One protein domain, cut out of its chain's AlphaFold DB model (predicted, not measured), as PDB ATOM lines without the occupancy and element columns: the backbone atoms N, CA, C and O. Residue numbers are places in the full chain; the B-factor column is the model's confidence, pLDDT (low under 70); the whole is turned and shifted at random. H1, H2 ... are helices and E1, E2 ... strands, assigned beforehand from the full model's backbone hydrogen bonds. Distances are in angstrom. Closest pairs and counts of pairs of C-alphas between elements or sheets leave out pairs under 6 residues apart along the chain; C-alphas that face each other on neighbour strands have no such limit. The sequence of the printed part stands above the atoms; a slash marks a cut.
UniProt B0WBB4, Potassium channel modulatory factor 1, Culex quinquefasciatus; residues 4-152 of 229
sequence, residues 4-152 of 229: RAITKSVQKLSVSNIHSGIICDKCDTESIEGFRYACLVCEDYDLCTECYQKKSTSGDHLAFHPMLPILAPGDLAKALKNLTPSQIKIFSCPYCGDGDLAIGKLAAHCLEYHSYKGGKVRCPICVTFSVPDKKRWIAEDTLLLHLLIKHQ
ATOM      1  N   ARG A   4      26.696  -3.999   2.202       34.78
ATOM      2  CA  ARG A   4      26.206  -4.938   1.184       34.78
ATOM      3  C   ARG A   4      25.230  -4.327   0.166       34.78
ATOM      4  O   ARG A   4      25.043  -4.901  -0.906       34.78
ATOM      5  N   ALA A   5      24.584  -3.196   0.467       39.00
ATOM      6  CA  ALA A   5      23.628  -2.573  -0.459       39.00
ATOM      7  C   ALA A   5      24.320  -1.797  -1.597       39.00
ATOM      8  O   ALA A   5      23.898  -1.898  -2.748       39.00
ATOM      9  N   ILE A   6      25.431  -1.112  -1.300       43.91
ATOM     10  CA  ILE A   6      26.268  -0.397  -2.284       43.91
ATOM     11  C   ILE A   6      26.903  -1.393  -3.269       43.91
ATOM     12  O   ILE A   6      27.019  -1.133  -4.465       43.91
ATOM     13  N   THR A   7      27.244  -2.589  -2.785       45.59
ATOM     14  CA  THR A   7      27.870  -3.646  -3.587       45.59
ATOM     15  C   THR A   7      26.932  -4.227  -4.643       45.59
ATOM     16  O   THR A   7      27.408  -4.573  -5.717       45.59
ATOM     17  N   LYS A   8      25.609  -4.281  -4.426       41.41
ATOM     18  CA  LYS A   8      24.684  -4.907  -5.397       41.41
ATOM     19  C   LYS A   8      24.595  -4.178  -6.740       41.41
ATOM     20  O   LYS A   8      24.400  -4.833  -7.762       41.41
ATOM     21  N   SER A   9      24.764  -2.858  -6.756       43.12
ATOM     22  CA  SER A   9      24.737  -2.067  -7.997       43.12
ATOM     23  C   SER A   9      26.095  -2.046  -8.712       43.12
ATOM     24  O   SER A   9      26.142  -1.879  -9.928       43.12
ATOM     25  N   VAL A  10      27.192  -2.255  -7.972       42.88
ATOM     26  CA  VAL A  10      28.577  -2.165  -8.476       42.88
ATOM     27  C   VAL A  10      29.166  -3.545  -8.835       42.88
ATOM     28  O   VAL A  10      30.006  -3.640  -9.722       42.88
ATOM     29  N   GLN A  11      28.666  -4.645  -8.253       44.06
ATOM     30  CA  GLN A  11      29.150  -6.028  -8.460       44.06
ATOM     31  C   GLN A  11      29.005  -6.591  -9.887       44.06
ATOM     32  O   GLN A  11      29.498  -7.685 -10.154       44.06
ATOM     33  N   LYS A  12      28.331  -5.899 -10.813       43.41
ATOM     34  CA  LYS A  12      28.065  -6.415 -12.170       43.41
ATOM     35  C   LYS A  12      29.106  -6.040 -13.229       43.41
ATOM     36  O   LYS A  12      28.943  -6.441 -14.378       43.41
ATOM     37  N   LEU A  13      30.147  -5.280 -12.889       40.84
ATOM     38  CA  LEU A  13      31.083  -4.737 -13.875       40.84
ATOM     39  C   LEU A  13      32.511  -5.217 -13.600       40.84
ATOM     40  O   LEU A  13      33.156  -4.784 -12.657       40.84
ATOM     41  N   SER A  14      33.029  -6.099 -14.456       47.69
ATOM     42  CA  SER A  14      34.454  -6.432 -14.504       47.69
ATOM     43  C   SER A  14      35.248  -5.259 -15.096       47.69
ATOM     44  O   SER A  14      34.883  -4.804 -16.182       47.69
ATOM     45  N   VAL A  15      36.281  -4.745 -14.410       49.91
ATOM     46  CA  VAL A  15      37.642  -4.360 -14.894       49.91
ATOM     47  C   VAL A  15      38.409  -3.677 -13.741       49.91
ATOM     48  O   VAL A  15      37.855  -2.812 -13.089       49.91
ATOM     49  N   SER A  16      39.680  -4.066 -13.552       58.75
ATOM     50  CA  SER A  16      40.749  -3.501 -12.694       58.75
ATOM     51  C   SER A  16      40.333  -2.691 -11.452       58.75
ATOM     52  O   SER A  16      40.444  -1.465 -11.424       58.75
ATOM     53  N   ASN A  17      39.995  -3.418 -10.389       68.62
ATOM     54  CA  ASN A  17      39.693  -2.906  -9.050       68.62
ATOM     55  C   ASN A  17      40.951  -2.429  -8.287       68.62
ATOM     56  O   ASN A  17      41.066  -2.711  -7.101       68.62
ATOM     57  N   ILE A  18      41.962  -1.848  -8.940       80.81
ATOM     58  CA  ILE A  18      43.277  -1.644  -8.310       80.81
ATOM     59  C   ILE A  18      43.618  -0.160  -8.206       80.81
ATOM     60  O   ILE A  18      43.626   0.567  -9.200       80.81
ATOM     61  N   HIS A  19      43.965   0.270  -6.996       83.62
ATOM     62  CA  HIS A  19      44.620   1.545  -6.728       83.62
ATOM     63  C   HIS A  19      46.141   1.348  -6.694       83.62
ATOM     64  O   HIS A  19      46.714   1.073  -5.641       83.62
ATOM     65  N   SER A  20      46.794   1.477  -7.850       81.81
ATOM     66  CA  SER A  20      48.256   1.387  -7.957       81.81
ATOM     67  C   SER A  20      48.947   2.600  -7.327       81.81
ATOM     68  O   SER A  20      48.540   3.736  -7.574       81.81
ATOM     69  N   GLY A  21      50.012   2.364  -6.554       81.38
ATOM     70  CA  GLY A  21      50.822   3.428  -5.949       81.38
ATOM     71  C   GLY A  21      50.175   4.096  -4.732       81.38
ATOM     72  O   GLY A  21      50.627   5.158  -4.311       81.38
ATOM     73  N   ILE A  22      49.117   3.494  -4.181       85.25
ATOM     74  CA  ILE A  22      48.544   3.866  -2.887       85.25
ATOM     75  C   ILE A  22      48.900   2.770  -1.892       85.25
ATOM     76  O   ILE A  22      48.601   1.600  -2.130       85.25
ATOM     77  N   ILE A  23      49.507   3.172  -0.780       91.81
ATOM     78  CA  ILE A  23      49.952   2.266   0.273       91.81
ATOM     79  C   ILE A  23      48.852   2.153   1.329       91.81
ATOM     80  O   ILE A  23      48.204   3.140   1.663       91.81
ATOM     81  N   CYS A  24      48.613   0.945   1.834       95.31
ATOM     82  CA  CYS A  24      47.797   0.750   3.030       95.31
ATOM     83  C   CYS A  24      48.645   0.995   4.285       95.31
ATOM     84  O   CYS A  24      49.528   0.191   4.569       95.31
ATOM     85  N   ASP A  25      48.311   1.992   5.104       96.44
ATOM     86  CA  ASP A  25      49.065   2.386   6.315       96.44
ATOM     87  C   ASP A  25      49.079   1.347   7.448       96.44
ATOM     88  O   ASP A  25      49.639   1.572   8.527       96.44
ATOM     89  N   LYS A  26      48.405   0.210   7.249       96.81
ATOM     90  CA  LYS A  26      48.399  -0.887   8.215       96.81
ATOM     91  C   LYS A  26      49.211  -2.103   7.795       96.81
ATOM     92  O   LYS A  26      49.801  -2.743   8.664       96.81
ATOM     93  N   CYS A  27      49.126  -2.499   6.529       96.38
ATOM     94  CA  CYS A  27      49.751  -3.728   6.034       96.38
ATOM     95  C   CYS A  27      50.800  -3.479   4.951       96.38
ATOM     96  O   CYS A  27      51.305  -4.443   4.385       96.38
ATOM     97  N   ASP A  28      51.075  -2.210   4.644       95.44
ATOM     98  CA  ASP A  28      52.118  -1.744   3.731       95.44
ATOM     99  C   ASP A  28      51.999  -2.278   2.297       95.44
ATOM    100  O   ASP A  28      52.937  -2.199   1.507       95.44
ATOM    101  N   THR A  29      50.832  -2.810   1.914       94.00
ATOM    102  CA  THR A  29      50.601  -3.193   0.518       94.00
ATOM    103  C   THR A  29      50.578  -1.946  -0.362       94.00
ATOM    104  O   THR A  29      49.834  -1.010  -0.080       94.00
ATOM    105  N   GLU A  30      51.372  -1.943  -1.433       88.44
ATOM    106  CA  GLU A  30      51.512  -0.820  -2.383       88.44
ATOM    107  C   GLU A  30      50.451  -0.827  -3.502       88.44
ATOM    108  O   GLU A  30      50.482  -0.028  -4.445       88.44
ATOM    109  N   SER A  31      49.516  -1.776  -3.424       86.75
ATOM    110  CA  SER A  31      48.452  -1.977  -4.395       86.75
ATOM    111  C   SER A  31      47.184  -2.404  -3.669       86.75
ATOM    112  O   SER A  31      47.049  -3.549  -3.241       86.75
ATOM    113  N   ILE A  32      46.231  -1.482  -3.537       89.62
ATOM    114  CA  ILE A  32      44.952  -1.784  -2.894       89.62
ATOM    115  C   ILE A  32      43.979  -2.342  -3.932       89.62
ATOM    116  O   ILE A  32      43.590  -1.642  -4.867       89.62
ATOM    117  N   GLU A  33      43.562  -3.590  -3.728       87.50
ATOM    118  CA  GLU A  33      42.487  -4.230  -4.485       87.50
ATOM    119  C   GLU A  33      41.103  -3.908  -3.893       87.50
ATOM    120  O   GLU A  33      40.905  -3.875  -2.673       87.50
ATOM    121  N   GLY A  34      40.113  -3.709  -4.761       84.75
ATOM    122  CA  GLY A  34      38.754  -3.341  -4.389       84.75
ATOM    123  C   GLY A  34      38.638  -1.866  -4.014       84.75
ATOM    124  O   GLY A  34      39.068  -0.981  -4.749       84.75
ATOM    125  N   PHE A  35      38.012  -1.609  -2.866       89.19
ATOM    126  CA  PHE A  35      37.885  -0.259  -2.328       89.19
ATOM    127  C   PHE A  35      39.148   0.137  -1.567       89.19
ATOM    128  O   PHE A  35      39.622  -0.600  -0.693       89.19
ATOM    129  N   ARG A  36      39.613   1.355  -1.830       92.00
ATOM    130  CA  ARG A  36      40.486   2.107  -0.927       92.00
ATOM    131  C   ARG A  36      39.627   2.823   0.107       92.00
ATOM    132  O   ARG A  36      38.679   3.508  -0.257       92.00
ATOM    133  N   TYR A  37      39.967   2.711   1.382       94.12
ATOM    134  CA  TYR A  37      39.289   3.430   2.459       94.12
ATOM    135  C   TYR A  37      40.184   4.556   2.954       94.12
ATOM    136  O   TYR A  37      41.154   4.297   3.657       94.12
ATOM    137  N   ALA A  38      39.850   5.797   2.615       92.88
ATOM    138  CA  ALA A  38      40.599   6.959   3.079       92.88
ATOM    139  C   ALA A  38      40.029   7.473   4.401       92.88
ATOM    140  O   ALA A  38      38.825   7.718   4.514       92.88
ATOM    141  N   CYS A  39      40.886   7.694   5.392       94.62
ATOM    142  CA  CYS A  39      40.488   8.372   6.617       94.62
ATOM    143  C   CYS A  39      40.218   9.848   6.330       94.62
ATOM    144  O   CYS A  39      41.022  10.520   5.681       94.62
ATOM    145  N   LEU A  40      39.102  10.367   6.839       92.88
ATOM    146  CA  LEU A  40      38.721  11.767   6.657       92.88
ATOM    147  C   LEU A  40      39.242  12.704   7.760       92.88
ATOM    148  O   LEU A  40      39.020  13.913   7.691       92.88
ATOM    149  N   VAL A  41      39.935  12.156   8.760       92.12
ATOM    150  CA  VAL A  41      40.474  12.895   9.916       92.12
ATOM    151  C   VAL A  41      42.003  12.840   9.983       92.12
ATOM    152  O   VAL A  41      42.615  13.778  10.476       92.12
ATOM    153  N   CYS A  42      42.633  11.770   9.491       90.75
ATOM    154  CA  CYS A  42      44.089  11.573   9.554       90.75
ATOM    155  C   CYS A  42      44.809  12.098   8.305       90.75
ATOM    156  O   CYS A  42      44.215  12.169   7.227       90.75
ATOM    157  N   GLU A  43      46.105  12.398   8.441       84.94
ATOM    158  CA  GLU A  43      46.972  12.785   7.319       84.94
ATOM    159  C   GLU A  43      47.260  11.592   6.434       84.94
ATOM    160  O   GLU A  43      47.825  10.625   6.923       84.94
ATOM    161  N   ASP A  44      46.832  11.665   5.169       83.38
ATOM    162  CA  ASP A  44      47.148  10.687   4.119       83.38
ATOM    163  C   ASP A  44      47.096   9.220   4.564       83.38
ATOM    164  O   ASP A  44      47.918   8.412   4.166       83.38
ATOM    165  N   TYR A  45      46.083   8.906   5.375       92.94
ATOM    166  CA  TYR A  45      45.880   7.572   5.911       92.94
ATOM    167  C   TYR A  45      44.834   6.823   5.094       92.94
ATOM    168  O   TYR A  45      43.684   7.270   4.957       92.94
ATOM    169  N   ASP A  46      45.224   5.665   4.598       94.44
ATOM    170  CA  ASP A  46      44.502   4.824   3.676       94.44
ATOM    171  C   ASP A  46      44.572   3.362   4.117       94.44
ATOM    172  O   ASP A  46      45.610   2.826   4.491       94.44
ATOM    173  N   LEU A  47      43.432   2.680   4.056       95.75
ATOM    174  CA  LEU A  47      43.333   1.258   4.349       95.75
ATOM    175  C   LEU A  47      42.845   0.492   3.127       95.75
ATOM    176  O   LEU A  47      41.936   0.921   2.410       95.75
ATOM    177  N   CYS A  48      43.396  -0.705   2.941       95.56
ATOM    178  CA  CYS A  48      42.774  -1.705   2.090       95.56
ATOM    179  C   CYS A  48      41.467  -2.214   2.722       95.56
ATOM    180  O   CYS A  48      41.223  -2.065   3.927       95.56
ATOM    181  N   THR A  49      40.635  -2.869   1.911       93.00
ATOM    182  CA  THR A  49      39.343  -3.414   2.357       93.00
ATOM    183  C   THR A  49      39.481  -4.332   3.576       93.00
ATOM    184  O   THR A  49      38.694  -4.227   4.517       93.00
ATOM    185  N   GLU A  50      40.498  -5.192   3.604       95.12
ATOM    186  CA  GLU A  50      40.713  -6.128   4.709       95.12
ATOM    187  C   GLU A  50      41.063  -5.407   6.021       95.12
ATOM    188  O   GLU A  50      40.486  -5.702   7.070       95.12
ATOM    189  N   CYS A  51      41.971  -4.428   5.974       97.06
ATOM    190  CA  CYS A  51      42.373  -3.675   7.162       97.06
ATOM    191  C   CYS A  51      41.239  -2.800   7.702       97.06
ATOM    192  O   CYS A  51      41.072  -2.701   8.918       97.06
ATOM    193  N   TYR A  52      40.426  -2.221   6.817       95.38
ATOM    194  CA  TYR A  52      39.225  -1.497   7.220       95.38
ATOM    195  C   TYR A  52      38.218  -2.417   7.930       95.38
ATOM    196  O   TYR A  52      37.745  -2.099   9.020       95.38
ATOM    197  N   GLN A  53      37.933  -3.596   7.366       94.62
ATOM    198  CA  GLN A  53      36.999  -4.561   7.964       94.62
ATOM    199  C   GLN A  53      37.473  -5.081   9.324       94.62
ATOM    200  O   GLN A  53      36.663  -5.268  10.234       94.62
ATOM    201  N   LYS A  54      38.786  -5.263   9.484       96.94
ATOM    202  CA  LYS A  54      39.417  -5.619  10.760       96.94
ATOM    203  C   LYS A  54      39.420  -4.477  11.779       96.94
ATOM    204  O   LYS A  54      39.832  -4.706  12.913       96.94
ATOM    205  N   LYS A  55      38.951  -3.277  11.406       96.38
ATOM    206  CA  LYS A  55      38.978  -2.068  12.244       96.38
ATOM    207  C   LYS A  55      40.390  -1.766  12.748       96.38
ATOM    208  O   LYS A  55      40.594  -1.431  13.913       96.38
ATOM    209  N   SER A  56      41.370  -1.951  11.869       96.81
ATOM    210  CA  SER A  56      42.773  -1.780  12.205       96.81
ATOM    211  C   SER A  56      43.098  -0.341  12.596       96.81
ATOM    212  O   SER A  56      42.629   0.603  11.969       96.81
ATOM    213  N   THR A  57      43.976  -0.193  13.582       96.19
ATOM    214  CA  THR A  57      44.539   1.092  14.011       96.19
ATOM    215  C   THR A  57      46.058   1.114  13.821       96.19
ATOM    216  O   THR A  57      46.726   0.071  13.931       96.19
ATOM    217  N   SER A  58      46.609   2.292  13.528       94.94
ATOM    218  CA  SER A  58      48.046   2.601  13.559       94.94
ATOM    219  C   SER A  58      48.257   4.116  13.679       94.94
ATOM    220  O   SER A  58      47.450   4.908  13.192       94.94
ATOM    221  N   GLY A  59      49.326   4.522  14.370       92.56
ATOM    222  CA  GLY A  59      49.608   5.935  14.648       92.56
ATOM    223  C   GLY A  59      48.429   6.645  15.324       92.56
ATOM    224  O   GLY A  59      47.833   6.115  16.261       92.56
ATOM    225  N   ASP A  60      48.074   7.819  14.800       91.56
ATOM    226  CA  ASP A  60      46.951   8.635  15.279       91.56
ATOM    227  C   ASP A  60      45.581   8.164  14.755       91.56
ATOM    228  O   ASP A  60      44.545   8.744  15.088       91.56
ATOM    229  N   HIS A  61      45.538   7.134  13.903       94.94
ATOM    230  CA  HIS A  61      44.280   6.617  13.379       94.94
ATOM    231  C   HIS A  61      43.567   5.715  14.387       94.94
ATOM    232  O   HIS A  61      44.090   4.689  14.832       94.94
ATOM    233  N   LEU A  62      42.309   6.058  14.669       95.75
ATOM    234  CA  LEU A  62      41.407   5.271  15.496       95.75
ATOM    235  C   LEU A  62      40.308   4.649  14.634       95.75
ATOM    236  O   LEU A  62      39.785   5.278  13.719       95.75
ATOM    237  N   ALA A  63      39.891   3.435  14.993       93.81
ATOM    238  CA  ALA A  63      38.919   2.642  14.236       93.81
ATOM    239  C   ALA A  63      37.536   3.299  14.063       93.81
ATOM    240  O   ALA A  63      36.726   2.837  13.263       93.81
ATOM    241  N   PHE A  64      37.239   4.329  14.857       91.94
ATOM    242  CA  PHE A  64      35.993   5.091  14.796       91.94
ATOM    243  C   PHE A  64      36.121   6.393  13.996       91.94
ATOM    244  O   PHE A  64      35.136   7.121  13.871       91.94
ATOM    245  N   HIS A  65      37.305   6.716  13.467       94.75
ATOM    246  CA  HIS A  65      37.442   7.838  12.546       94.75
ATOM    247  C   HIS A  65      36.585   7.587  11.296       94.75
ATOM    248  O   HIS A  65      36.601   6.479  10.757       94.75
ATOM    249  N   PRO A  66      35.847   8.597  10.807       94.12
ATOM    250  CA  PRO A  66      35.094   8.490   9.565       94.12
ATOM    251  C   PRO A  66      35.985   8.107   8.380       94.12
ATOM    252  O   PRO A  66      36.950   8.806   8.059       94.12
ATOM    253  N   MET A  67      35.635   7.004   7.720       94.88
ATOM    254  CA  MET A  67      36.330   6.484   6.542       94.88
ATOM    255  C   MET A  67      35.468   6.678   5.296       94.88
ATOM    256  O   MET A  67      34.259   6.458   5.331       94.88
ATOM    257  N   LEU A  68      36.098   7.044   4.183       92.38
ATOM    258  CA  LEU A  68      35.466   7.173   2.877       92.38
ATOM    259  C   LEU A  68      35.879   5.999   1.977       92.38
ATOM    260  O   LEU A  68      37.070   5.885   1.678       92.38
ATOM    261  N   PRO A  69      34.946   5.147   1.515       91.56
ATOM    262  CA  PRO A  69      35.240   4.175   0.469       91.56
ATOM    263  C   PRO A  69      35.419   4.885  -0.878       91.56
ATOM    264  O   PRO A  69      34.574   5.666  -1.312       91.56
ATOM    265  N   ILE A  70      36.519   4.593  -1.561       86.00
ATOM    266  CA  ILE A  70      36.896   5.190  -2.839       86.00
ATOM    267  C   ILE A  70      37.032   4.066  -3.858       86.00
ATOM    268  O   ILE A  70      37.698   3.062  -3.609       86.00
ATOM    269  N   LEU A  71      36.363   4.249  -4.993       81.88
ATOM    270  CA  LEU A  71      36.468   3.373  -6.155       81.88
ATOM    271  C   LEU A  71      37.763   3.652  -6.915       81.88
ATOM    272  O   LEU A  71      38.197   4.804  -7.012       81.88
ATOM    273  N   ALA A  72      38.327   2.615  -7.532       79.69
ATOM    274  CA  ALA A  72      39.425   2.787  -8.469       79.69
ATOM    275  C   ALA A  72      39.006   3.744  -9.606       79.69
ATOM    276  O   ALA A  72      37.832   3.760  -9.993       79.69
ATOM    277  N   PRO A  73      39.930   4.540 -10.178       73.06
ATOM    278  CA  PRO A  73      39.583   5.542 -11.190       73.06
ATOM    279  C   PRO A  73      38.780   4.988 -12.377       73.06
ATOM    280  O   PRO A  73      37.856   5.644 -12.857       73.06
ATOM    281  N   GLY A  74      39.090   3.765 -12.822       69.56
ATOM    282  CA  GLY A  74      38.356   3.090 -13.895       69.56
ATOM    283  C   GLY A  74      36.900   2.783 -13.533       69.56
ATOM    284  O   GLY A  74      36.005   2.987 -14.357       69.56
ATOM    285  N   ASP A  75      36.649   2.352 -12.298       73.62
ATOM    286  CA  ASP A  75      35.309   2.035 -11.796       73.62
ATOM    287  C   ASP A  75      34.500   3.294 -11.519       73.62
ATOM    288  O   ASP A  75      33.325   3.375 -11.886       73.62
ATOM    289  N   LEU A  76      35.148   4.317 -10.957       74.38
ATOM    290  CA  LEU A  76      34.544   5.627 -10.771       74.38
ATOM    291  C   LEU A  76      34.111   6.209 -12.123       74.38
ATOM    292  O   LEU A  76      32.952   6.579 -12.283       74.38
ATOM    293  N   ALA A  77      34.985   6.210 -13.133       70.00
ATOM    294  CA  ALA A  77      34.651   6.716 -14.465       70.00
ATOM    295  C   ALA A  77      33.450   5.990 -15.098       70.00
ATOM    296  O   ALA A  77      32.633   6.617 -15.770       70.00
ATOM    297  N   LYS A  78      33.305   4.677 -14.883       69.19
ATOM    298  CA  LYS A  78      32.135   3.915 -15.353       69.19
ATOM    299  C   LYS A  78      30.868   4.246 -14.572       69.19
ATOM    300  O   LYS A  78      29.815   4.392 -15.188       69.19
ATOM    301  N   ALA A  79      30.965   4.364 -13.248       69.19
ATOM    302  CA  ALA A  79      29.838   4.740 -12.402       69.19
ATOM    303  C   ALA A  79      29.302   6.123 -12.799       69.19
ATOM    304  O   ALA A  79      28.099   6.292 -12.964       69.19
ATOM    305  N   LEU A  80      30.196   7.081 -13.054       67.25
ATOM    306  CA  LEU A  80      29.831   8.439 -13.460       67.25
ATOM    307  C   LEU A  80      29.203   8.515 -14.863       67.25
ATOM    308  O   LEU A  80      28.387   9.393 -15.108       67.25
ATOM    309  N   LYS A  81      29.534   7.601 -15.788       64.88
ATOM    310  CA  LYS A  81      28.974   7.608 -17.156       64.88
ATOM    311  C   LYS A  81      27.476   7.306 -17.221       64.88
ATOM    312  O   LYS A  81      26.818   7.751 -18.152       64.88
ATOM    313  N   ASN A  82      26.958   6.530 -16.272       59.69
ATOM    314  CA  ASN A  82      25.584   6.020 -16.309       59.69
ATOM    315  C   ASN A  82      24.691   6.609 -15.210       59.69
ATOM    316  O   ASN A  82      23.540   6.194 -15.077       59.69
ATOM    317  N   LEU A  83      25.219   7.524 -14.395       58.88
ATOM    318  CA  LEU A  83      24.543   8.047 -13.214       58.88
ATOM    319  C   LEU A  83      24.540   9.571 -13.225       58.88
ATOM    320  O   LEU A  83      25.535  10.218 -13.541       58.88
ATOM    321  N   THR A  84      23.415  10.141 -12.811       58.69
ATOM    322  CA  THR A  84      23.319  11.574 -12.529       58.69
ATOM    323  C   THR A  84      24.046  11.917 -11.217       58.69
ATOM    324  O   THR A  84      24.164  11.057 -10.334       58.69
ATOM    325  N   PRO A  85      24.494  13.174 -11.021       58.59
ATOM    326  CA  PRO A  85      25.168  13.618  -9.794       58.59
ATOM    327  C   PRO A  85      24.423  13.287  -8.489       58.59
ATOM    328  O   PRO A  85      25.049  12.969  -7.480       58.59
ATOM    329  N   SER A  86      23.089  13.310  -8.505       58.56
ATOM    330  CA  SER A  86      22.240  13.006  -7.345       58.56
ATOM    331  C   SER A  86      22.133  11.503  -7.035       58.56
ATOM    332  O   SER A  86      21.813  11.124  -5.905       58.56
ATOM    333  N   GLN A  87      22.430  10.639  -8.011       65.31
ATOM    334  CA  GLN A  87      22.456   9.181  -7.854       65.31
ATOM    335  C   GLN A  87      23.800   8.669  -7.316       65.31
ATOM    336  O   GLN A  87      23.867   7.552  -6.803       65.31
ATOM    337  N   ILE A  88      24.862   9.475  -7.391       68.50
ATOM    338  CA  ILE A  88      26.204   9.109  -6.925       68.50
ATOM    339  C   ILE A  88      26.308   9.376  -5.420       68.50
ATOM    340  O   ILE A  88      26.658  10.465  -4.969       68.50
ATOM    341  N   LYS A  89      25.980   8.351  -4.634       81.56
ATOM    342  CA  LYS A  89      25.983   8.363  -3.165       81.56
ATOM    343  C   LYS A  89      27.214   7.651  -2.622       81.56
ATOM    344  O   LYS A  89      27.139   6.501  -2.210       81.56
ATOM    345  N   ILE A  90      28.358   8.317  -2.692       79.38
ATOM    346  CA  ILE A  90      29.647   7.722  -2.305       79.38
ATOM    347  C   ILE A  90      30.322   8.461  -1.151       79.38
ATOM    348  O   ILE A  90      31.332   7.985  -0.646       79.38
ATOM    349  N   PHE A  91      29.793   9.611  -0.724       88.25
ATOM    350  CA  PHE A  91      30.463  10.456   0.257       88.25
ATOM    351  C   PHE A  91      30.035  10.139   1.685       88.25
ATOM    352  O   PHE A  91      28.888   9.785   1.953       88.25
ATOM    353  N   SER A  92      30.990  10.308   2.597       91.56
ATOM    354  CA  SER A  92      30.794  10.200   4.040       91.56
ATOM    355  C   SER A  92      31.111  11.533   4.705       91.56
ATOM    356  O   SER A  92      32.039  12.233   4.293       91.56
ATOM    357  N   CYS A  93      30.340  11.904   5.723       91.62
ATOM    358  CA  CYS A  93      30.582  13.109   6.497       91.62
ATOM    359  C   CYS A  93      31.805  12.912   7.409       91.62
ATOM    360  O   CYS A  93      31.815  11.981   8.216       91.62
ATOM    361  N   PRO A  94      32.814  13.798   7.370       92.31
ATOM    362  CA  PRO A  94      34.006  13.647   8.202       92.31
ATOM    363  C   PRO A  94      33.781  13.951   9.688       92.31
ATOM    364  O   PRO A  94      34.655  13.668  10.500       92.31
ATOM    365  N   TYR A  95      32.643  14.542  10.057       90.25
ATOM    366  CA  TYR A  95      32.359  14.930  11.441       90.25
ATOM    367  C   TYR A  95      31.573  13.882  12.233       90.25
ATOM    368  O   TYR A  95      31.631  13.894  13.464       90.25
ATOM    369  N   CYS A  96      30.808  13.022  11.558       90.44
ATOM    370  CA  CYS A  96      29.967  12.005  12.200       90.44
ATOM    371  C   CYS A  96      30.078  10.613  11.567       90.44
ATOM    372  O   CYS A  96      29.670   9.642  12.193       90.44
ATOM    373  N   GLY A  97      30.635  10.497  10.357       89.56
ATOM    374  CA  GLY A  97      30.703   9.233   9.628       89.56
ATOM    375  C   GLY A  97      29.428   8.848   8.882       89.56
ATOM    376  O   GLY A  97      29.404   7.769   8.297       89.56
ATOM    377  N   ASP A  98      28.396   9.702   8.853       88.88
ATOM    378  CA  ASP A  98      27.193   9.439   8.057       88.88
ATOM    379  C   ASP A  98      27.558   9.320   6.574       88.88
ATOM    380  O   ASP A  98      28.126  10.240   5.983       88.88
ATOM    381  N   GLY A  99      27.277   8.150   6.004       87.31
ATOM    382  CA  GLY A  99      27.609   7.772   4.632       87.31
ATOM    383  C   GLY A  99      26.437   7.903   3.661       87.31
ATOM    384  O   GLY A  99      25.387   8.450   3.992       87.31
ATOM    385  N   ASP A 100      26.619   7.364   2.452       81.62
ATOM    386  CA  ASP A 100      25.608   7.329   1.382       81.62
ATOM    387  C   ASP A 100      25.095   8.716   0.956       81.62
ATOM    388  O   ASP A 100      23.978   8.882   0.448       81.62
ATOM    389  N   LEU A 101      25.935   9.736   1.128       81.38
ATOM    390  CA  LEU A 101      25.605  11.105   0.778       81.38
ATOM    391  C   LEU A 101      25.989  11.368  -0.681       81.38
ATOM    392  O   LEU A 101      27.118  11.125  -1.110       81.38
ATOM    393  N   ALA A 102      25.038  11.900  -1.450       79.44
ATOM    394  CA  ALA A 102      25.349  12.627  -2.679       79.44
ATOM    395  C   ALA A 102      25.987  13.979  -2.324       79.44
ATOM    396  O   ALA A 102      25.787  14.473  -1.212       79.44
ATOM    397  N   ILE A 103      26.701  14.624  -3.253       69.69
ATOM    398  CA  ILE A 103      27.421  15.869  -2.929       69.69
ATOM    399  C   ILE A 103      26.501  16.958  -2.361       69.69
ATOM    400  O   ILE A 103      26.789  17.515  -1.300       69.69
ATOM    401  N   GLY A 104      25.364  17.226  -3.012       67.44
ATOM    402  CA  GLY A 104      24.407  18.220  -2.519       67.44
ATOM    403  C   GLY A 104      23.861  17.878  -1.125       67.44
ATOM    404  O   GLY A 104      23.645  18.762  -0.298       67.44
ATOM    405  N   LYS A 105      23.716  16.582  -0.816       80.75
ATOM    406  CA  LYS A 105      23.275  16.110   0.504       80.75
ATOM    407  C   LYS A 105      24.372  16.212   1.560       80.75
ATOM    408  O   LYS A 105      24.049  16.525   2.697       80.75
ATOM    409  N   LEU A 106      25.644  16.035   1.200       84.00
ATOM    410  CA  LEU A 106      26.768  16.255   2.115       84.00
ATOM    411  C   LEU A 106      26.832  17.715   2.579       84.00
ATOM    412  O   LEU A 106      26.975  17.969   3.773       84.00
ATOM    413  N   ALA A 107      26.695  18.671   1.655       82.44
ATOM    414  CA  ALA A 107      26.693  20.092   1.997       82.44
ATOM    415  C   ALA A 107      25.495  20.461   2.891       82.44
ATOM    416  O   ALA A 107      25.681  21.100   3.927       82.44
ATOM    417  N   ALA A 108      24.287  20.007   2.533       82.69
ATOM    418  CA  ALA A 108      23.079  20.228   3.331       82.69
ATOM    419  C   ALA A 108      23.190  19.613   4.738       82.69
ATOM    420  O   ALA A 108      22.909  20.288   5.723       82.69
ATOM    421  N   HIS A 109      23.688  18.376   4.839       85.75
ATOM    422  CA  HIS A 109      23.950  17.700   6.113       85.75
ATOM    423  C   HIS A 109      24.917  18.496   6.990       85.75
ATOM    424  O   HIS A 109      24.663  18.719   8.172       85.75
ATOM    425  N   CYS A 110      26.026  18.964   6.409       85.69
ATOM    426  CA  CYS A 110      27.004  19.754   7.149       85.69
ATOM    427  C   CYS A 110      26.412  21.084   7.631       85.69
ATOM    428  O   CYS A 110      26.727  21.506   8.738       85.69
ATOM    429  N   LEU A 111      25.547  21.726   6.844       84.31
ATOM    430  CA  LEU A 111      24.843  22.941   7.254       84.31
ATOM    431  C   LEU A 111      23.873  22.681   8.417       84.31
ATOM    432  O   LEU A 111      23.871  23.432   9.389       84.31
ATOM    433  N   GLU A 112      23.066  21.626   8.332       83.12
ATOM    434  CA  GLU A 112      22.014  21.339   9.312       83.12
ATOM    435  C   GLU A 112      22.582  20.854  10.653       83.12
ATOM    436  O   GLU A 112      22.209  21.368  11.706       83.12
ATOM    437  N   TYR A 113      23.535  19.919  10.625       82.25
ATOM    438  CA  TYR A 113      24.007  19.232  11.833       82.25
ATOM    439  C   TYR A 113      25.374  19.718  12.331       82.25
ATOM    440  O   TYR A 113      25.747  19.455  13.481       82.25
ATOM    441  N   HIS A 114      26.158  20.397  11.486       85.12
ATOM    442  CA  HIS A 114      27.567  20.718  11.751       85.12
ATOM    443  C   HIS A 114      27.966  22.152  11.356       85.12
ATOM    444  O   HIS A 114      29.156  22.428  11.219       85.12
ATOM    445  N   SER A 115      27.007  23.077  11.226       69.81
ATOM    446  CA  SER A 115      27.240  24.467  10.784       69.81
ATOM    447  C   SER A 115      28.317  25.207  11.582       69.81
ATOM    448  O   SER A 115      29.022  26.046  11.026       69.81
ATOM    449  N   TYR A 116      28.470  24.869  12.864       64.75
ATOM    450  CA  TYR A 116      29.423  25.492  13.786       64.75
ATOM    451  C   TYR A 116      30.604  24.587  14.169       64.75
ATOM    452  O   TYR A 116      31.447  24.991  14.971       64.75
ATOM    453  N   LYS A 117      30.682  23.354  13.645       65.12
ATOM    454  CA  LYS A 117      31.802  22.458  13.958       65.12
ATOM    455  C   LYS A 117      33.046  22.891  13.179       65.12
ATOM    456  O   LYS A 117      33.114  22.750  11.961       65.12
ATOM    457  N   GLY A 118      34.040  23.389  13.912       62.97
ATOM    458  CA  GLY A 118      35.421  23.496  13.443       62.97
ATOM    459  C   GLY A 118      36.184  22.178  13.620       62.97
ATOM    460  O   GLY A 118      35.688  21.236  14.240       62.97
ATOM    461  N   GLY A 119      37.399  22.111  13.081       72.19
ATOM    462  CA  GLY A 119      38.304  20.970  13.246       72.19
ATOM    463  C   GLY A 119      38.953  20.535  11.935       72.19
ATOM    464  O   GLY A 119      38.346  20.636  10.870       72.19
ATOM    465  N   LYS A 120      40.194  20.041  12.032       84.19
ATOM    466  CA  LYS A 120      41.008  19.609  10.891       84.19
ATOM    467  C   LYS A 120      40.384  18.344  10.280       84.19
ATOM    468  O   LYS A 120      40.515  17.258  10.836       84.19
ATOM    469  N   VAL A 121      39.696  18.491   9.149       89.50
ATOM    470  CA  VAL A 121      39.114  17.375   8.382       89.50
ATOM    471  C   VAL A 121      39.550  17.425   6.922       89.50
ATOM    472  O   VAL A 121      39.966  18.473   6.419       89.50
ATOM    473  N   ARG A 122      39.442  16.292   6.227       89.44
ATOM    474  CA  ARG A 122      39.643  16.193   4.777       89.44
ATOM    475  C   ARG A 122      38.311  16.329   4.050       89.44
ATOM    476  O   ARG A 122      37.296  15.777   4.479       89.44
ATOM    477  N   CYS A 123      38.316  17.042   2.927       88.25
ATOM    478  CA  CYS A 123      37.144  17.152   2.062       88.25
ATOM    479  C   CYS A 123      36.891  15.814   1.337       88.25
ATOM    480  O   CYS A 123      37.756  15.393   0.562       88.25
ATOM    481  N   PRO A 124      35.718  15.166   1.503       88.38
ATOM    482  CA  PRO A 124      35.420  13.904   0.824       88.38
ATOM    483  C   PRO A 124      35.542  13.988  -0.707       88.38
ATOM    484  O   PRO A 124      36.016  13.054  -1.340       88.38
ATOM    485  N   ILE A 125      35.195  15.133  -1.303       82.62
ATOM    486  CA  ILE A 125      35.263  15.359  -2.755       82.62
ATOM    487  C   ILE A 125      36.723  15.428  -3.224       82.62
ATOM    488  O   ILE A 125      37.112  14.707  -4.142       82.62
ATOM    489  N   CYS A 126      37.558  16.252  -2.580       83.00
ATOM    490  CA  CYS A 126      38.973  16.381  -2.945       83.00
ATOM    491  C   CYS A 126      39.733  15.058  -2.823       83.00
ATOM    492  O   CYS A 126      40.583  14.767  -3.666       83.00
ATOM    493  N   VAL A 127      39.429  14.268  -1.787       84.69
ATOM    494  CA  VAL A 127      40.061  12.959  -1.571       84.69
ATOM    495  C   VAL A 127      39.645  11.971  -2.666       84.69
ATOM    496  O   VAL A 127      40.513  11.303  -3.222       84.69
ATOM    497  N   THR A 128      38.362  11.915  -3.048       81.75
ATOM    498  CA  THR A 128      37.890  11.031  -4.132       81.75
ATOM    499  C   THR A 128      38.524  11.362  -5.483       81.75
ATOM    500  O   THR A 128      38.976  10.459  -6.182       81.75
ATOM    501  N   PHE A 129      38.579  12.641  -5.862       75.69
ATOM    502  CA  PHE A 129      39.032  13.050  -7.201       75.69
ATOM    503  C   PHE A 129      40.528  13.363  -7.290       75.69
ATOM    504  O   PHE A 129      41.000  13.775  -8.346       75.69
ATOM    505  N   SER A 130      41.286  13.152  -6.207       66.25
ATOM    506  CA  SER A 130      42.742  13.351  -6.168       66.25
ATOM    507  C   SER A 130      43.180  14.714  -6.726       66.25
ATOM    508  O   SER A 130      44.160  14.806  -7.463       66.25
ATOM    509  N   VAL A 131      42.448  15.778  -6.371       57.75
ATOM    510  CA  VAL A 131      42.714  17.140  -6.861       57.75
ATOM    511  C   VAL A 131      44.143  17.555  -6.455       57.75
ATOM    512  O   VAL A 131      44.494  17.399  -5.282       57.75
ATOM    513  N   PRO A 132      44.981  18.050  -7.389       44.22
ATOM    514  CA  PRO A 132      46.425  18.222  -7.185       44.22
ATOM    515  C   PRO A 132      46.845  19.366  -6.244       44.22
ATOM    516  O   PRO A 132      48.043  19.581  -6.060       44.22
ATOM    517  N   ASP A 133      45.909  20.094  -5.627       47.00
ATOM    518  CA  ASP A 133      46.260  21.157  -4.682       47.00
ATOM    519  C   ASP A 133      46.548  20.577  -3.284       47.00
ATOM    520  O   ASP A 133      45.739  19.854  -2.695       47.00
ATOM    521  N   LYS A 134      47.733  20.888  -2.749       43.62
ATOM    522  CA  LYS A 134      48.353  20.250  -1.569       43.62
ATOM    523  C   LYS A 134      47.619  20.517  -0.246       43.62
ATOM    524  O   LYS A 134      47.998  19.974   0.787       43.62
ATOM    525  N   LYS A 135      46.544  21.308  -0.255       52.00
ATOM    526  CA  LYS A 135      45.671  21.555   0.900       52.00
ATOM    527  C   LYS A 135      44.392  20.710   0.801       52.00
ATOM    528  O   LYS A 135      43.292  21.232   0.674       52.00
ATOM    529  N   ARG A 136      44.538  19.379   0.887       60.00
ATOM    530  CA  ARG A 136      43.416  18.416   1.052       60.00
ATOM    531  C   ARG A 136      42.690  18.561   2.397       60.00
ATOM    532  O   ARG A 136      41.620  17.988   2.601       60.00
ATOM    533  N   TRP A 137      43.316  19.297   3.305       64.25
ATOM    534  CA  TRP A 137      42.894  19.566   4.664       64.25
ATOM    535  C   TRP A 137      42.254  20.934   4.798       64.25
ATOM    536  O   TRP A 137      42.722  21.916   4.222       64.25
ATOM    537  N   ILE A 138      41.241  20.995   5.650       66.12
ATOM    538  CA  ILE A 138      40.534  22.220   5.983       66.12
ATOM    539  C   ILE A 138      40.922  22.562   7.420       66.12
ATOM    540  O   ILE A 138      40.306  22.099   8.374       66.12
ATOM    541  N   ALA A 139      42.057  23.249   7.562       58.69
ATOM    542  CA  ALA A 139      42.624  23.612   8.863       58.69
ATOM    543  C   ALA A 139      42.164  25.000   9.346       58.69
ATOM    544  O   ALA A 139      42.153  25.248  10.546       58.69
ATOM    545  N   GLU A 140      41.781  25.882   8.418       62.94
ATOM    546  CA  GLU A 140      41.521  27.309   8.676       62.94
ATOM    547  C   GLU A 140      40.044  27.703   8.470       62.94
ATOM    548  O   GLU A 140      39.608  28.719   9.000       62.94
ATOM    549  N   ASP A 141      39.259  26.865   7.783       68.62
ATOM    550  CA  ASP A 141      37.845  27.090   7.452       68.62
ATOM    551  C   ASP A 141      36.972  25.895   7.890       68.62
ATOM    552  O   ASP A 141      37.472  24.817   8.214       68.62
ATOM    553  N   THR A 142      35.643  26.036   7.880       82.75
ATOM    554  CA  THR A 142      34.743  24.878   8.041       82.75
ATOM    555  C   THR A 142      34.653  24.086   6.737       82.75
ATOM    556  O   THR A 142      34.787  24.654   5.648       82.75
ATOM    557  N   LEU A 143      34.357  22.778   6.805       84.12
ATOM    558  CA  LEU A 143      34.095  21.996   5.587       84.12
ATOM    559  C   LEU A 143      32.998  22.637   4.738       84.12
ATOM    560  O   LEU A 143      33.122  22.691   3.520       84.12
ATOM    561  N   LEU A 144      31.947  23.151   5.375       81.69
ATOM    562  CA  LEU A 144      30.870  23.836   4.675       81.69
ATOM    563  C   LEU A 144      31.395  25.028   3.865       81.69
ATOM    564  O   LEU A 144      31.054  25.157   2.692       81.69
ATOM    565  N   LEU A 145      32.251  25.868   4.454       79.50
ATOM    566  CA  LEU A 145      32.818  27.015   3.753       79.50
ATOM    567  C   LEU A 145      33.728  26.582   2.599       79.50
ATOM    568  O   LEU A 145      33.627  27.136   1.509       79.50
ATOM    569  N   HIS A 146      34.557  25.556   2.796       83.12
ATOM    570  CA  HIS A 146      35.373  24.984   1.725       83.12
ATOM    571  C   HIS A 146      34.518  24.457   0.567       83.12
ATOM    572  O   HIS A 146      34.804  24.771  -0.587       83.12
ATOM    573  N   LEU A 147      33.456  23.697   0.860       80.75
ATOM    574  CA  LEU A 147      32.517  23.210  -0.150       80.75
ATOM    575  C   LEU A 147      31.916  24.385  -0.919       80.75
ATOM    576  O   LEU A 147      31.973  24.413  -2.144       80.75
ATOM    577  N   LEU A 148      31.425  25.397  -0.204       77.12
ATOM    578  CA  LEU A 148      30.856  26.581  -0.825       77.12
ATOM    579  C   LEU A 148      31.896  27.363  -1.637       77.12
ATOM    580  O   LEU A 148      31.572  27.787  -2.719       77.12
ATOM    581  N   ILE A 149      33.142  27.549  -1.216       75.44
ATOM    582  CA  ILE A 149      34.082  28.400  -1.970       75.44
ATOM    583  C   ILE A 149      34.783  27.635  -3.099       75.44
ATOM    584  O   ILE A 149      34.947  28.158  -4.200       75.44
ATOM    585  N   LYS A 150      35.256  26.417  -2.818       74.81
ATOM    586  CA  LYS A 150      36.140  25.645  -3.710       74.81
ATOM    587  C   LYS A 150      35.389  24.680  -4.613       74.81
ATOM    588  O   LYS A 150      35.927  24.286  -5.643       74.81
ATOM    589  N   HIS A 151      34.159  24.337  -4.246       73.00
ATOM    590  CA  HIS A 151      33.285  23.495  -5.054       73.00
ATOM    591  C   HIS A 151      32.044  24.251  -5.553       73.00
ATOM    592  O   HIS A 151      31.124  23.624  -6.072       73.00
ATOM    593  N   GLN A 152      32.006  25.592  -5.458       63.50
ATOM    594  CA  GLN A 152      30.970  26.388  -6.125       63.50
ATOM    595  C   GLN A 152      31.129  26.352  -7.643       63.50
ATOM    596  O   GLN A 152      32.217  26.464  -8.204       63.50
TER     597      GLN A 152
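Overview. This is residues 4 to 152 of the 229 residues of the protein "Potassium channel modulatory factor 1" of Culex quinquefasciatus (UniProt B0WBB4). A small two-stranded ladder, E3 and E4, lies in the middle of a rounded body made largely of loops, with the short helix H5 packed on it. Toward one end of the body lie the hairpin of E1 and E2 and the short helix H2; toward the other end H4 and H6 pack on each other, while H1 and H3 lie at the rim. The printed part has 149 residues with six named helices and four named strands, in the order H1 E1 E2 E3 H2 E4 H3 H4 H5 H6, and both two-stranded sheets are antiparallel. The class is mixed, helices and strands, with 61 residues, under half, in named elements. The whole is compact, with a radius of gyration of the C-alphas of 15.0 A and spans of 41 by 39 by 29 A.

Arrangement. E3, residues 36 to 39, and E4, residues 67 to 70, are antiparallel neighbours at 149 degrees; N 38 and O 68 are 2.9 A apart and N 70 and O 36 2.7 A, within hydrogen-bond range. Residues 37 to 38 of E3 also pair, antiparallel, with residues 46 to 47. The closest C-alphas of E4 and H5, residues 124 to 129, are those of Ile 70 and Thr 128, 6.1 A apart. Those of E3 and H2, residues 49 to 53, are Arg 36 and Thr 49, 6.5 A apart. E1, residues 18 to 20, and E2, residues 31 to 33, form an antiparallel hairpin, with N 19 and O 32 2.9 A apart. H4, residues 103 to 114, touches H6, residues 143 to 150, with its residues 107 to 111 alone; they run opposite ways at a steep tilt of 42 degrees, the closest C-alphas being Cys 110 and Leu 144, 6.1 A apart. H5 and H6 are near each other. H3, residues 73 to 81, and H1, residues 4 to 10, are only just apart, at 8.0 A. Every O i to N i+4 pair is within hydrogen-bond range in H2, H3, H4, H5 and H6; in H1 it is 0 of 3, with 2 of 4 O i to N i+3 pairs.

Along the chain. E3 is 9.8 A long from C-alpha 36 at (40.486, 2.107, -0.927), and E4 9.5 A. H4 is 15.5 A long, H3 12.3 A, H1 10.3 A and H6 10.2 A, ending at C-alpha 150 (36.140, 25.645, -3.710).

Size, cuts and confidence. The C-alphas farthest apart, of Ser 14 and Tyr 116, are 43.0 A apart. The printed part has no cut. The links H2 to E4, H3 to H4 and H5 to H6 are long. Mean pLDDT of the printed part is 78.2; 45 residues are under 70, among them 4 to 17, 78 to 88 and 130 to 141.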